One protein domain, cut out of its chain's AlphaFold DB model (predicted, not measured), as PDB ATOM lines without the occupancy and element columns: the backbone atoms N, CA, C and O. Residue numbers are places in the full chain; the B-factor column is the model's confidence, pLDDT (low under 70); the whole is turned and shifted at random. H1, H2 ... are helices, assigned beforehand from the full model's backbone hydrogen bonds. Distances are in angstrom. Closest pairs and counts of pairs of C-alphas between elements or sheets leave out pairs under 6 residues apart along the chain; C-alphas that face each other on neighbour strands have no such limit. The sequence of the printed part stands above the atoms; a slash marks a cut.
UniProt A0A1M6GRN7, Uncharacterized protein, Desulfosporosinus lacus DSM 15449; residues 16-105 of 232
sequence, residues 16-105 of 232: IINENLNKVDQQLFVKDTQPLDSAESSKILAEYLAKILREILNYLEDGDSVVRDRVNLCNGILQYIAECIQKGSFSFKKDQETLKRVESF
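This is residues 16 to 105 of the 232 residues of an uncharacterized protein of Desulfosporosinus lacus DSM 15449 (UniProt A0A1M6GRN7). Two long helices, H3 and H2, make a narrow, open V, coming near each other at the end where a short link joins them. The short helix H4 folds back on the far part of H3, and from the far end of H2 a long loop of residues 24 to 40 leads out to the short helix H1, which touches no other helix. The printed part has 90 residues with four named helices, in the order H1, H2, H3, H4, and no named strand; the class is all helix. It is flat, spanning 52 by 41 by 19 A, and only just extended, close to loose, with a radius of gyration of the C-alphas of 18.5 A.

H3, residues 66 to 87, touches H4, residues 96 to 103, with its residues 78 to 86 alone. Their closest C-alphas, those of Ala 82 and Leu 99, are 5.9 A apart. The two form a helical hairpin, running opposite ways at a shallow tilt of 13 degrees. H2, residues 41 to 58, is close to H3 but not clearly touching, the closest C-alphas being those of Leu 57 and Arg 70, 6.3 A apart. These two run opposite ways at a shallow tilt of 34 degrees, only just short of steep. H1, residues 16 to 23, is apart from H2, H3 and H4, and H2 is apart from H4. In the four helices every O i to N i+4 pair is within hydrogen-bond range.

H3 is 31.5 A long, from C-alpha 66 at (-4.023, -49.082, -61.569) to C-alpha 87 at (-20.565, -53.020, -35.082). H2 measures 26.0 A, H1 11.0 A and H4 10.6 A. H1 begins at C-alpha 16, (11.015, -51.398, -38.252).

The C-alphas farthest apart, those of Leu 28 and Gln 96, are 53.7 A apart. The link from H1 to H2 is long; those from H2 to H3 and from H3 to H4 are short. The printed part has no cut. Its mean pLDDT is 88.0, and no printed residue is under 70.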
ATOM      1  N   ILE A  16       9.688 -51.633 -37.661       86.00
ATOM      2  CA  ILE A  16      11.015 -51.398 -38.252       86.00
ATOM      3  C   ILE A  16      11.900 -50.586 -37.297       86.00
ATOM      4  O   ILE A  16      13.047 -50.949 -37.044       86.00
ATOM      5  N   ILE A  17      11.372 -49.488 -36.745       86.81
ATOM      6  CA  ILE A  17      12.108 -48.656 -35.783       86.81
ATOM      7  C   ILE A  17      12.407 -49.465 -34.523       86.81
ATOM      8  O   ILE A  17      13.530 -49.429 -34.038       86.81
ATOM      9  N   ASN A  18      11.439 -50.228 -34.018       87.75
ATOM     10  CA  ASN A  18      11.612 -51.029 -32.813       87.75
ATOM     11  C   ASN A  18      12.687 -52.114 -32.991       87.75
ATOM     12  O   ASN A  18      13.537 -52.282 -32.125       87.75
ATOM     13  N   GLU A  19      12.706 -52.807 -34.133       86.25
ATOM     14  CA  GLU A  19      13.763 -53.767 -34.466       86.25
ATOM     15  C   GLU A  19      15.143 -53.114 -34.533       86.25
ATOM     16  O   GLU A  19      16.112 -53.670 -34.020       86.25
ATOM     17  N   ASN A  20      15.245 -51.934 -35.147       85.06
ATOM     18  CA  ASN A  20      16.510 -51.215 -35.225       85.06
ATOM     19  C   ASN A  20      16.956 -50.699 -33.852       85.06
ATOM     20  O   ASN A  20      18.124 -50.844 -33.517       85.06
ATOM     21  N   LEU A  21      16.040 -50.188 -33.023       84.38
ATOM     22  CA  LEU A  21      16.332 -49.785 -31.642       84.38
ATOM     23  C   LEU A  21      16.809 -50.967 -30.784       84.38
ATOM     24  O   LEU A  21      17.649 -50.779 -29.912       84.38
ATOM     25  N   ASN A  22      16.315 -52.180 -31.042       83.50
ATOM     26  CA  ASN A  22      16.727 -53.385 -30.316       83.50
ATOM     27  C   ASN A  22      18.105 -53.920 -30.736       83.50
ATOM     28  O   ASN A  22      18.719 -54.664 -29.977       83.50
ATOM     29  N   LYS A  23      18.589 -53.576 -31.935       83.44
ATOM     30  CA  LYS A  23      19.929 -53.967 -32.421       83.44
ATOM     31  C   LYS A  23      21.041 -53.070 -31.881       83.44
ATOM     32  O   LYS A  23      22.215 -53.401 -32.017       83.44
ATOM     33  N   VAL A  24      20.669 -51.925 -31.326       80.56
ATOM     34  CA  VAL A  24      21.589 -50.916 -30.822       80.56
ATOM     35  C   VAL A  24      21.951 -51.233 -29.369       80.56
ATOM     36  O   VAL A  24      21.093 -51.628 -28.581       80.56
ATOM     37  N   ASP A  25      23.226 -51.071 -29.008       77.12
ATOM     38  CA  ASP A  25      23.697 -51.283 -27.637       77.12
ATOM     39  C   ASP A  25      23.070 -50.251 -26.691       77.12
ATOM     40  O   ASP A  25      23.433 -49.081 -26.700       77.12
ATOM     41  N   GLN A  26      22.138 -50.677 -25.844       72.19
ATOM     42  CA  GLN A  26      21.399 -49.782 -24.951       72.19
ATOM     43  C   GLN A  26      22.284 -49.059 -23.919       72.19
ATOM     44  O   GLN A  26      21.824 -48.105 -23.301       72.19
ATOM     45  N   GLN A  27      23.544 -49.471 -23.732       73.56
ATOM     46  CA  GLN A  27      24.483 -48.784 -22.837       73.56
ATOM     47  C   GLN A  27      25.113 -47.535 -23.468       73.56
ATOM     48  O   GLN A  27      25.583 -46.656 -22.747       73.56
ATOM     49  N   LEU A  28      25.116 -47.435 -24.801       74.00
ATOM     50  CA  LEU A  28      25.736 -46.331 -25.541       74.00
ATOM     51  C   LEU A  28      24.728 -45.249 -25.970       74.00
ATOM     52  O   LEU A  28      25.126 -44.225 -26.523       74.00
ATOM     53  N   PHE A  29      23.427 -45.462 -25.735       75.50
ATOM     54  CA  PHE A  29      22.357 -44.639 -26.295       75.50
ATOM     55  C   PHE A  29      21.313 -44.300 -25.236       75.50
ATOM     56  O   PHE A  29      20.847 -45.160 -24.495       75.50
ATOM     57  N   VAL A  30      20.884 -43.039 -25.220       79.44
ATOM     58  CA  VAL A  30      19.732 -42.602 -24.431       79.44
ATOM     59  C   VAL A  30      18.524 -42.538 -25.352       79.44
ATOM     60  O   VAL A  30      18.526 -41.820 -26.350       79.44
ATOM     61  N   LYS A  31      17.489 -43.303 -25.012       83.69
ATOM     62  CA  LYS A  31      16.192 -43.261 -25.681       83.69
ATOM     63  C   LYS A  31      15.262 -42.352 -24.886       83.69
ATOM     64  O   LYS A  31      14.915 -42.684 -23.757       83.69
ATOM     65  N   ASP A  32      14.842 -41.249 -25.496       87.69
ATOM     66  CA  ASP A  32      13.783 -40.393 -24.967       87.69
ATOM     67  C   ASP A  32      12.481 -40.675 -25.722       87.69
ATOM     68  O   ASP A  32      12.426 -40.586 -26.951       87.69
ATOM     69  N   THR A  33      11.449 -41.103 -25.000       90.06
ATOM     70  CA  THR A  33      10.141 -41.420 -25.582       90.06
ATOM     71  C   THR A  33       9.025 -41.005 -24.659       90.06
ATOM     72  O   THR A  33       9.070 -41.281 -23.462       90.06
ATOM     73  N   GLN A  34       7.968 -40.470 -25.256       90.62
ATOM     74  CA  GLN A  34       6.744 -40.097 -24.568       90.62
ATOM     75  C   GLN A  34       5.554 -40.861 -25.172       90.62
ATOM     76  O   GLN A  34       5.546 -41.111 -26.383       90.62
ATOM     77  N   PRO A  35       4.543 -41.253 -24.372       90.50
ATOM     78  CA  PRO A  35       3.275 -41.723 -24.922       90.50
ATOM     79  C   PRO A  35       2.629 -40.653 -25.812       90.50
ATOM     80  O   PRO A  35       2.797 -39.455 -25.582       90.50
ATOM     81  N   LEU A  36       1.858 -41.096 -26.808       89.75
ATOM     82  CA  LEU A  36       1.074 -40.192 -27.647       89.75
ATOM     83  C   LEU A  36       0.084 -39.409 -26.784       89.75
ATOM     84  O   LEU A  36      -0.691 -39.996 -26.027       89.75
ATOM     85  N   ASP A  37       0.096 -38.089 -26.939       91.19
ATOM     86  CA  ASP A  37      -0.889 -37.227 -26.307       91.19
ATOM     87  C   ASP A  37      -2.279 -37.458 -26.918       91.19
ATOM     88  O   ASP A  37      -2.431 -37.571 -28.135       91.19
ATOM     89  N   SER A  38      -3.314 -37.520 -26.078       90.00
ATOM     90  CA  SER A  38      -4.676 -37.795 -26.544       90.00
ATOM     91  C   SER A  38      -5.200 -36.714 -27.492       90.00
ATOM     92  O   SER A  38      -5.932 -37.057 -28.423       90.00
ATOM     93  N   ALA A  39      -4.868 -35.439 -27.273       88.94
ATOM     94  CA  ALA A  39      -5.357 -34.340 -28.099       88.94
ATOM     95  C   ALA A  39      -4.646 -34.297 -29.461       88.94
ATOM     96  O   ALA A  39      -5.280 -34.006 -30.476       88.94
ATOM     97  N   GLU A  40      -3.363 -34.657 -29.509       89.25
ATOM     98  CA  GLU A  40      -2.580 -34.669 -30.754       89.25
ATOM     99  C   GLU A  40      -2.624 -36.005 -31.513       89.25
ATOM    100  O   GLU A  40      -2.363 -36.044 -32.720       89.25
ATOM    101  N   SER A  41      -3.005 -37.097 -30.839       91.56
ATOM    102  CA  SER A  41      -2.969 -38.465 -31.379       91.56
ATOM    103  C   SER A  41      -3.686 -38.614 -32.719       91.56
ATOM    104  O   SER A  41      -3.166 -39.264 -33.625       91.56
ATOM    105  N   SER A  42      -4.852 -37.980 -32.873       91.81
ATOM    106  CA  SER A  42      -5.651 -38.042 -34.102       91.81
ATOM    107  C   SER A  42      -4.880 -37.529 -35.319       91.81
ATOM    108  O   SER A  42      -4.865 -38.181 -36.363       91.81
ATOM    109  N   LYS A  43      -4.184 -36.398 -35.170       92.81
ATOM    110  CA  LYS A  43      -3.376 -35.785 -36.223       92.81
ATOM    111  C   LYS A  43      -2.137 -36.626 -36.517       92.81
ATOM    112  O   LYS A  43      -1.902 -36.967 -37.674       92.81
ATOM    113  N   ILE A  44      -1.385 -36.993 -35.478       92.06
ATOM    114  CA  ILE A  44      -0.127 -37.743 -35.614       92.06
ATOM    115  C   ILE A  44      -0.371 -39.092 -36.311       92.06
ATOM    116  O   ILE A  44       0.346 -39.455 -37.244       92.06
ATOM    117  N   LEU A  45      -1.417 -39.823 -35.907       93.25
ATOM    118  CA  LEU A  45      -1.769 -41.112 -36.509       93.25
ATOM    119  C   LEU A  45      -2.277 -40.967 -37.948       93.25
ATOM    120  O   LEU A  45      -1.936 -41.796 -38.791       93.25
ATOM    121  N   ALA A  46      -3.055 -39.924 -38.248       94.50
ATOM    122  CA  ALA A  46      -3.529 -39.667 -39.605       94.50
ATOM    123  C   ALA A  46      -2.371 -39.351 -40.565       94.50
ATOM    124  O   ALA A  46      -2.314 -39.914 -41.657       94.50
ATOM    125  N   GLU A  47      -1.423 -38.503 -40.156       92.38
ATOM    126  CA  GLU A  47      -0.236 -38.169 -40.955       92.38
ATOM    127  C   GLU A  47       0.665 -39.394 -41.173       92.38
ATOM    128  O   GLU A  47       1.122 -39.647 -42.293       92.38
ATOM    129  N   TYR A  48       0.862 -40.205 -40.129       92.88
ATOM    130  CA  TYR A  48       1.595 -41.467 -40.225       92.88
ATOM    131  C   TYR A  48       0.939 -42.440 -41.213       92.88
ATOM    132  O   TYR A  48       1.610 -42.970 -42.104       92.88
ATOM    133  N   LEU A  49      -0.377 -42.644 -41.100       94.62
ATOM    134  CA  LEU A  49      -1.117 -43.538 -41.986       94.62
ATOM    135  C   LEU A  49      -1.113 -43.023 -43.430       94.62
ATOM    136  O   LEU A  49      -0.927 -43.813 -44.351       94.62
ATOM    137  N   ALA A  50      -1.254 -41.712 -43.641       93.69
ATOM    138  CA  ALA A  50      -1.199 -41.106 -44.969       93.69
ATOM    139  C   ALA A  50       0.141 -41.378 -45.668       93.69
ATOM    140  O   ALA A  50       0.162 -41.724 -46.853       93.69
ATOM    141  N   LYS A  51       1.260 -41.282 -44.934       91.31
ATOM    142  CA  LYS A  51       2.590 -41.605 -45.467       91.31
ATOM    143  C   LYS A  51       2.677 -43.066 -45.911       91.31
ATOM    144  O   LYS A  51       3.117 -43.335 -47.025       91.31
ATOM    145  N   ILE A  52       2.219 -43.992 -45.072       92.06
ATOM    146  CA  ILE A  52       2.254 -45.429 -45.374       92.06
ATOM    147  C   ILE A  52       1.336 -45.774 -46.540       92.06
ATOM    148  O   ILE A  52       1.745 -46.485 -47.449       92.06
ATOM    149  N   LEU A  53       0.109 -45.254 -46.551       94.19
ATOM    150  CA  LEU A  53      -0.831 -45.499 -47.642       94.19
ATOM    151  C   LEU A  53      -0.273 -44.999 -48.972       94.19
ATOM    152  O   LEU A  53      -0.418 -45.684 -49.978       94.19
ATOM    153  N   ARG A  54       0.428 -43.859 -48.988       92.56
ATOM    154  CA  ARG A  54       1.117 -43.380 -50.191       92.56
ATOM    155  C   ARG A  54       2.183 -44.364 -50.679       92.56
ATOM    156  O   ARG A  54       2.254 -44.612 -51.877       92.56
ATOM    157  N   GLU A  55       2.989 -44.923 -49.777       90.38
ATOM    158  CA  GLU A  55       3.973 -45.957 -50.130       90.38
ATOM    159  C   GLU A  55       3.289 -47.228 -50.655       90.38
ATOM    160  O   GLU A  55       3.683 -47.742 -51.698       90.38
ATOM    161  N   ILE A  56       2.211 -47.685 -50.007       91.19
ATOM    162  CA  ILE A  56       1.453 -48.875 -50.422       91.19
ATOM    163  C   ILE A  56       0.819 -48.695 -51.806       91.19
ATOM    164  O   ILE A  56       0.909 -49.585 -52.647       91.19
ATOM    165  N   LEU A  57       0.210 -47.537 -52.071       90.38
ATOM    166  CA  LEU A  57      -0.423 -47.242 -53.361       90.38
ATOM    167  C   LEU A  57       0.587 -47.199 -54.520       90.38
ATOM    168  O   LEU A  57       0.195 -47.429 -55.667       90.38
ATOM    169  N   ASN A  58       1.865 -46.922 -54.232       89.12
ATOM    170  CA  ASN A  58       2.952 -46.963 -55.212       89.12
ATOM    171  C   ASN A  58       3.424 -48.392 -55.529       89.12
ATOM    172  O   ASN A  58       4.068 -48.579 -56.554       89.12
ATOM    173  N   TYR A  59       3.119 -49.385 -54.685       88.06
ATOM    174  CA  TYR A  59       3.430 -50.793 -54.972       88.06
ATOM    175  C   TYR A  59       2.408 -51.470 -55.890       88.06
ATOM    176  O   TYR A  59       2.670 -52.566 -56.376       88.06
ATOM    177  N   LEU A  60       1.242 -50.856 -56.113       86.75
ATOM    178  CA  LEU A  60       0.261 -51.371 -57.067       86.75
ATOM    179  C   LEU A  60       0.830 -51.254 -58.486       86.75
ATOM    180  O   LEU A  60       1.247 -50.164 -58.879       86.75
ATOM    181  N   GLU A  61       0.855 -52.377 -59.209       78.62
ATOM    182  CA  GLU A  61       1.487 -52.499 -60.526       78.62
ATOM    183  C   GLU A  61       0.928 -51.503 -61.547       78.62
ATOM    184  O   GLU A  61      -0.272 -51.215 -61.589       78.62
ATOM    185  N   ASP A  62       1.821 -51.000 -62.398       74.50
ATOM    186  CA  ASP A  62       1.465 -50.078 -63.464       74.50
ATOM    187  C   ASP A  62       0.717 -50.824 -64.580       74.50
ATOM    188  O   ASP A  62       1.278 -51.639 -65.312       74.50
ATOM    189  N   GLY A  63      -0.571 -50.518 -64.718       77.00
ATOM    190  CA  GLY A  63      -1.443 -51.024 -65.775       77.00
ATOM    191  C   GLY A  63      -2.667 -50.131 -65.966       77.00
ATOM    192  O   GLY A  63      -2.906 -49.208 -65.183       77.00
ATOM    193  N   ASP A  64      -3.479 -50.415 -66.984       79.94
ATOM    194  CA  ASP A  64      -4.658 -49.598 -67.323       79.94
ATOM    195  C   ASP A  64      -5.701 -49.533 -66.186       79.94
ATOM    196  O   ASP A  64      -6.495 -48.594 -66.113       79.94
ATOM    197  N   SER A  65      -5.688 -50.503 -65.260       85.44
ATOM    198  CA  SER A  65      -6.572 -50.549 -64.088       85.44
ATOM    199  C   SER A  65      -5.986 -49.928 -62.819       85.44
ATOM    200  O   SER A  65      -6.720 -49.812 -61.838       85.44
ATOM    201  N   VAL A  66      -4.726 -49.470 -62.810       89.94
ATOM    202  CA  VAL A  66      -4.023 -49.082 -61.569       89.94
ATOM    203  C   VAL A  66      -4.783 -48.030 -60.758       89.94
ATOM    204  O   VAL A  66      -4.871 -48.103 -59.534       89.94
ATOM    205  N   VAL A  67      -5.396 -47.056 -61.435       89.38
ATOM    206  CA  VAL A  67      -6.189 -46.005 -60.783       89.38
ATOM    207  C   VAL A  67      -7.453 -46.588 -60.155       89.38
ATOM    208  O   VAL A  67      -7.802 -46.233 -59.030       89.38
ATOM    209  N   ARG A  68      -8.117 -47.516 -60.848       90.00
ATOM    210  CA  ARG A  68      -9.312 -48.195 -60.346       90.00
ATOM    211  C   ARG A  68      -8.984 -49.053 -59.129       90.00
ATOM    212  O   ARG A  68      -9.720 -49.016 -58.148       90.00
ATOM    213  N   ASP A  69      -7.861 -49.760 -59.158       90.94
ATOM    214  CA  ASP A  69      -7.419 -50.606 -58.050       90.94
ATOM    215  C   ASP A  69      -7.036 -49.769 -56.821       90.94
ATOM    216  O   ASP A  69      -7.445 -50.085 -55.701       90.94
ATOM    217  N   ARG A  70      -6.376 -48.619 -57.026       92.75
ATOM    218  CA  ARG A  70      -6.137 -47.612 -55.975       92.75
ATOM    219  C   ARG A  70      -7.445 -47.099 -55.364       92.75
ATOM    220  O   ARG A  70      -7.561 -47.026 -54.142       92.75
ATOM    221  N   VAL A  71      -8.444 -46.772 -56.190       93.81
ATOM    222  CA  VAL A  71      -9.773 -46.335 -55.722       93.81
ATOM    223  C   VAL A  71     -10.479 -47.438 -54.937       93.81
ATOM    224  O   VAL A  71     -11.038 -47.169 -53.874       93.81
ATOM    225  N   ASN A  72     -10.420 -48.680 -55.414       93.25
ATOM    226  CA  ASN A  72     -11.014 -49.824 -54.731       93.25
ATOM    227  C   ASN A  72     -10.374 -50.058 -53.360       93.25
ATOM    228  O   ASN A  72     -11.100 -50.288 -52.396       93.25
ATOM    229  N   LEU A  73      -9.048 -49.931 -53.242       93.88
ATOM    230  CA  LEU A  73      -8.355 -50.027 -51.957       93.88
ATOM    231  C   LEU A  73      -8.820 -48.934 -50.981       93.88
ATOM    232  O   LEU A  73      -9.178 -49.238 -49.844       93.88
ATOM    233  N   CYS A  74      -8.876 -47.675 -51.429       94.94
ATOM    234  CA  CYS A  74      -9.367 -46.563 -50.610       94.94
ATOM    235  C   CYS A  74     -10.818 -46.778 -50.153       94.94
ATOM    236  O   CYS A  74     -11.131 -46.618 -48.972       94.94
ATOM    237  N   ASN A  75     -11.700 -47.190 -51.067       96.06
ATOM    238  CA  ASN A  75     -13.094 -47.482 -50.747       96.06
ATOM    239  C   ASN A  75     -13.232 -48.682 -49.803       96.06
ATOM    240  O   ASN A  75     -14.068 -48.641 -48.905       96.06
ATOM    241  N   GLY A  76     -12.390 -49.709 -49.940       96.19
ATOM    242  CA  GLY A  76     -12.351 -50.847 -49.021       96.19
ATOM    243  C   GLY A  76     -11.981 -50.436 -47.592       96.19
ATOM    244  O   GLY A  76     -12.612 -50.887 -46.637       96.19
ATOM    245  N   ILE A  77     -11.025 -49.514 -47.429       95.56
ATOM    246  CA  ILE A  77     -10.678 -48.948 -46.113       95.56
ATOM    247  C   ILE A  77     -11.870 -48.179 -45.523       95.56
ATOM    248  O   ILE A  77     -12.207 -48.371 -44.355       95.56
ATOM    249  N   LEU A  78     -12.539 -47.339 -46.320       94.88
ATOM    250  CA  LEU A  78     -13.725 -46.593 -45.876       94.88
ATOM    251  C   LEU A  78     -14.878 -47.522 -45.472       94.88
ATOM    252  O   LEU A  78     -15.519 -47.293 -44.448       94.88
ATOM    253  N   GLN A  79     -15.110 -48.593 -46.234       95.38
ATOM    254  CA  GLN A  79     -16.113 -49.611 -45.913       95.38
ATOM    255  C   GLN A  79     -15.784 -50.337 -44.608       95.38
ATOM    256  O   GLN A  79     -16.661 -50.497 -43.763       95.38
ATOM    257  N   TYR A  80     -14.519 -50.698 -44.384       94.75
ATOM    258  CA  TYR A  80     -14.094 -51.298 -43.119       94.75
ATOM    259  C   TYR A  80     -14.342 -50.366 -41.920       94.75
ATOM    260  O   TYR A  80     -14.803 -50.809 -40.865       94.75
ATOM    261  N   ILE A  81     -14.100 -49.060 -42.080       92.44
ATOM    262  CA  ILE A  81     -14.410 -48.060 -41.048       92.44
ATOM    263  C   ILE A  81     -15.925 -47.989 -40.802       92.44
ATOM    264  O   ILE A  81     -16.355 -48.001 -39.646       92.44
ATOM    265  N   ALA A  82     -16.736 -47.966 -41.862       92.00
ATOM    266  CA  ALA A  82     -18.196 -47.978 -41.760       92.00
ATOM    267  C   ALA A  82     -18.707 -49.222 -41.007       92.00
ATOM    268  O   ALA A  82     -19.525 -49.106 -40.092       92.00
ATOM    269  N   GLU A  83     -18.155 -50.403 -41.302       92.38
ATOM    270  CA  GLU A  83     -18.469 -51.635 -40.573       92.38
ATOM    271  C   GLU A  83     -18.099 -51.554 -39.088       92.38
ATOM    272  O   GLU A  83     -18.870 -52.002 -38.235       92.38
ATOM    273  N   CYS A  84     -16.937 -50.982 -38.757       91.00
ATOM    274  CA  CYS A  84     -16.511 -50.804 -37.369       91.00
ATOM    275  C   CYS A  84     -17.484 -49.909 -36.589       91.00
ATOM    276  O   CYS A  84     -17.818 -50.223 -35.443       91.00
ATOM    277  N   ILE A  85     -17.980 -48.835 -37.213       89.56
ATOM    278  CA  ILE A  85     -18.986 -47.939 -36.623       89.56
ATOM    279  C   ILE A  85     -20.303 -48.688 -36.401       89.56
ATOM    280  O   ILE A  85     -20.880 -48.626 -35.313       89.56
ATOM    281  N   GLN A  86     -20.760 -49.451 -37.398       88.25
ATOM    282  CA  GLN A  86     -22.003 -50.217 -37.313       88.25
ATOM    283  C   GLN A  86     -21.950 -51.287 -36.209       88.25
ATOM    284  O   GLN A  86     -22.899 -51.451 -35.432       88.25
ATOM    285  N   LYS A  87     -20.818 -51.995 -36.106       88.62
ATOM    286  CA  LYS A  87     -20.565 -53.020 -35.082       88.62
ATOM    287  C   LYS A  87     -20.331 -52.411 -33.690       88.62
ATOM    288  O   LYS A  87     -20.500 -53.116 -32.697       88.62
ATOM    289  N   GLY A  88     -20.033 -51.110 -33.593       85.69
ATOM    290  CA  GLY A  88     -19.691 -50.431 -32.337       85.69
ATOM    291  C   GLY A  88     -18.306 -50.820 -31.808       85.69
ATOM    292  O   GLY A  88     -18.088 -50.861 -30.599       85.69
ATOM    293  N   SER A  89     -17.384 -51.172 -32.705       83.50
ATOM    294  CA  SER A  89     -15.995 -51.501 -32.369       83.50
ATOM    295  C   SER A  89     -15.198 -50.233 -32.023       83.50
ATOM    296  O   SER A  89     -15.638 -49.129 -32.319       83.50
ATOM    297  N   PHE A  90     -14.030 -50.360 -31.381       79.75
ATOM    298  CA  PHE A  90     -13.123 -49.231 -31.073       79.75
ATOM    299  C   PHE A  90     -13.770 -48.038 -30.337       79.75
ATOM    300  O   PHE A  90     -13.363 -46.894 -30.520       79.75
ATOM    301  N   SER A  91     -14.783 -48.297 -29.504       84.06
ATOM    302  CA  SER A  91     -15.553 -47.266 -28.791       84.06
ATOM    303  C   SER A  91     -16.331 -46.305 -29.701       84.06
ATOM    304  O   SER A  91     -16.739 -45.229 -29.253       84.06
ATOM    305  N   PHE A  92     -16.594 -46.682 -30.959       81.75
ATOM    306  CA  PHE A  92     -17.515 -45.936 -31.809       81.75
ATOM    307  C   PHE A  92     -18.912 -45.921 -31.183       81.75
ATOM    308  O   PHE A  92     -19.500 -46.963 -30.879       81.75
ATOM    309  N   LYS A  93     -19.476 -44.721 -31.017       80.25
ATOM    310  CA  LYS A  93     -20.903 -44.579 -30.724       80.25
ATOM    311  C   LYS A  93     -21.678 -45.028 -31.960       80.25
ATOM    312  O   LYS A  93     -21.343 -44.625 -33.072       80.25
ATOM    313  N   LYS A  94     -22.712 -45.853 -31.764       75.69
ATOM    314  CA  LYS A  94     -23.634 -46.250 -32.835       75.69
ATOM    315  C   LYS A  94     -24.461 -45.039 -33.247       75.69
ATOM    316  O   LYS A  94     -25.534 -44.799 -32.704       75.69
ATOM    317  N   ASP A  95     -23.915 -44.275 -34.175       82.25
ATOM    318  CA  ASP A  95     -24.530 -43.081 -34.717       82.25
ATOM    319  C   ASP A  95     -24.771 -43.258 -36.219       82.25
ATOM    320  O   ASP A  95     -23.842 -43.471 -37.005       82.25
ATOM    321  N   GLN A  96     -26.045 -43.191 -36.608       85.25
ATOM    322  CA  GLN A  96     -26.446 -43.320 -38.006       85.25
ATOM    323  C   GLN A  96     -25.990 -42.125 -38.845       85.25
ATOM    324  O   GLN A  96     -25.786 -42.286 -40.048       85.25
ATOM    325  N   GLU A  97     -25.817 -40.942 -38.249       88.06
ATOM    326  CA  GLU A  97     -25.345 -39.766 -38.982       88.06
ATOM    327  C   GLU A  97     -23.871 -39.906 -39.356       88.06
ATOM    328  O   GLU A  97     -23.504 -39.723 -40.519       88.06
ATOM    329  N   THR A  98     -23.032 -40.322 -38.404       85.62
ATOM    330  CA  THR A  98     -21.615 -40.614 -38.648       85.62
ATOM    331  C   THR A  98     -21.443 -41.713 -39.696       85.62
ATOM    332  O   THR A  98     -20.616 -41.563 -40.595       85.62
ATOM    333  N   LEU A  99     -22.251 -42.779 -39.645       89.50
ATOM    334  CA  LEU A  99     -22.214 -43.845 -40.653       89.50
ATOM    335  C   LEU A  99     -22.517 -43.309 -42.061       89.50
ATOM    336  O   LEU A  99     -21.703 -43.481 -42.967       89.50
ATOM    337  N   LYS A 100     -23.629 -42.578 -42.225       90.94
ATOM    338  CA  LYS A 100     -23.997 -41.949 -43.508       90.94
ATOM    339  C   LYS A 100     -22.915 -40.996 -44.011       90.94
ATOM    340  O   LYS A 100     -22.659 -40.917 -45.211       90.94
ATOM    341  N   ARG A 101     -22.265 -40.268 -43.100       90.56
ATOM    342  CA  ARG A 101     -21.167 -39.361 -43.439       90.56
ATOM    343  C   ARG A 101     -19.955 -40.119 -43.976       90.56
ATOM    344  O   ARG A 101     -19.398 -39.697 -44.983       90.56
ATOM    345  N   VAL A 102     -19.572 -41.239 -43.362       89.81
ATOM    346  CA  VAL A 102     -18.464 -42.072 -43.863       89.81
ATOM    347  C   VAL A 102     -18.797 -42.674 -45.227       89.81
ATOM    348  O   VAL A 102     -17.968 -42.614 -46.131       89.81
ATOM    349  N   GLU A 103     -20.019 -43.171 -45.418       91.06
ATOM    350  CA  GLU A 103     -20.475 -43.691 -46.717       91.06
ATOM    351  C   GLU A 103     -20.452 -42.614 -47.813       91.06
ATOM    352  O   GLU A 103     -20.117 -42.901 -48.959       91.06
ATOM    353  N   SER A 104     -20.722 -41.352 -47.462       92.75
ATOM    354  CA  SER A 104     -20.641 -40.228 -48.405       92.75
ATOM    355  C   SER A 104     -19.217 -39.878 -48.859       92.75
ATOM    356  O   SER A 104     -19.057 -39.146 -49.834       92.75
ATOM    357  N   PHE A 105     -18.183 -40.395 -48.184       92.94
ATOM    358  CA  PHE A 105     -16.783 -40.196 -48.574       92.94
ATOM    359  C   PHE A 105     -16.277 -41.216 -49.598       92.94
ATOM    360  O   PHE A 105     -15.132 -41.102 -50.039       92.94
TER     361      PHE A 105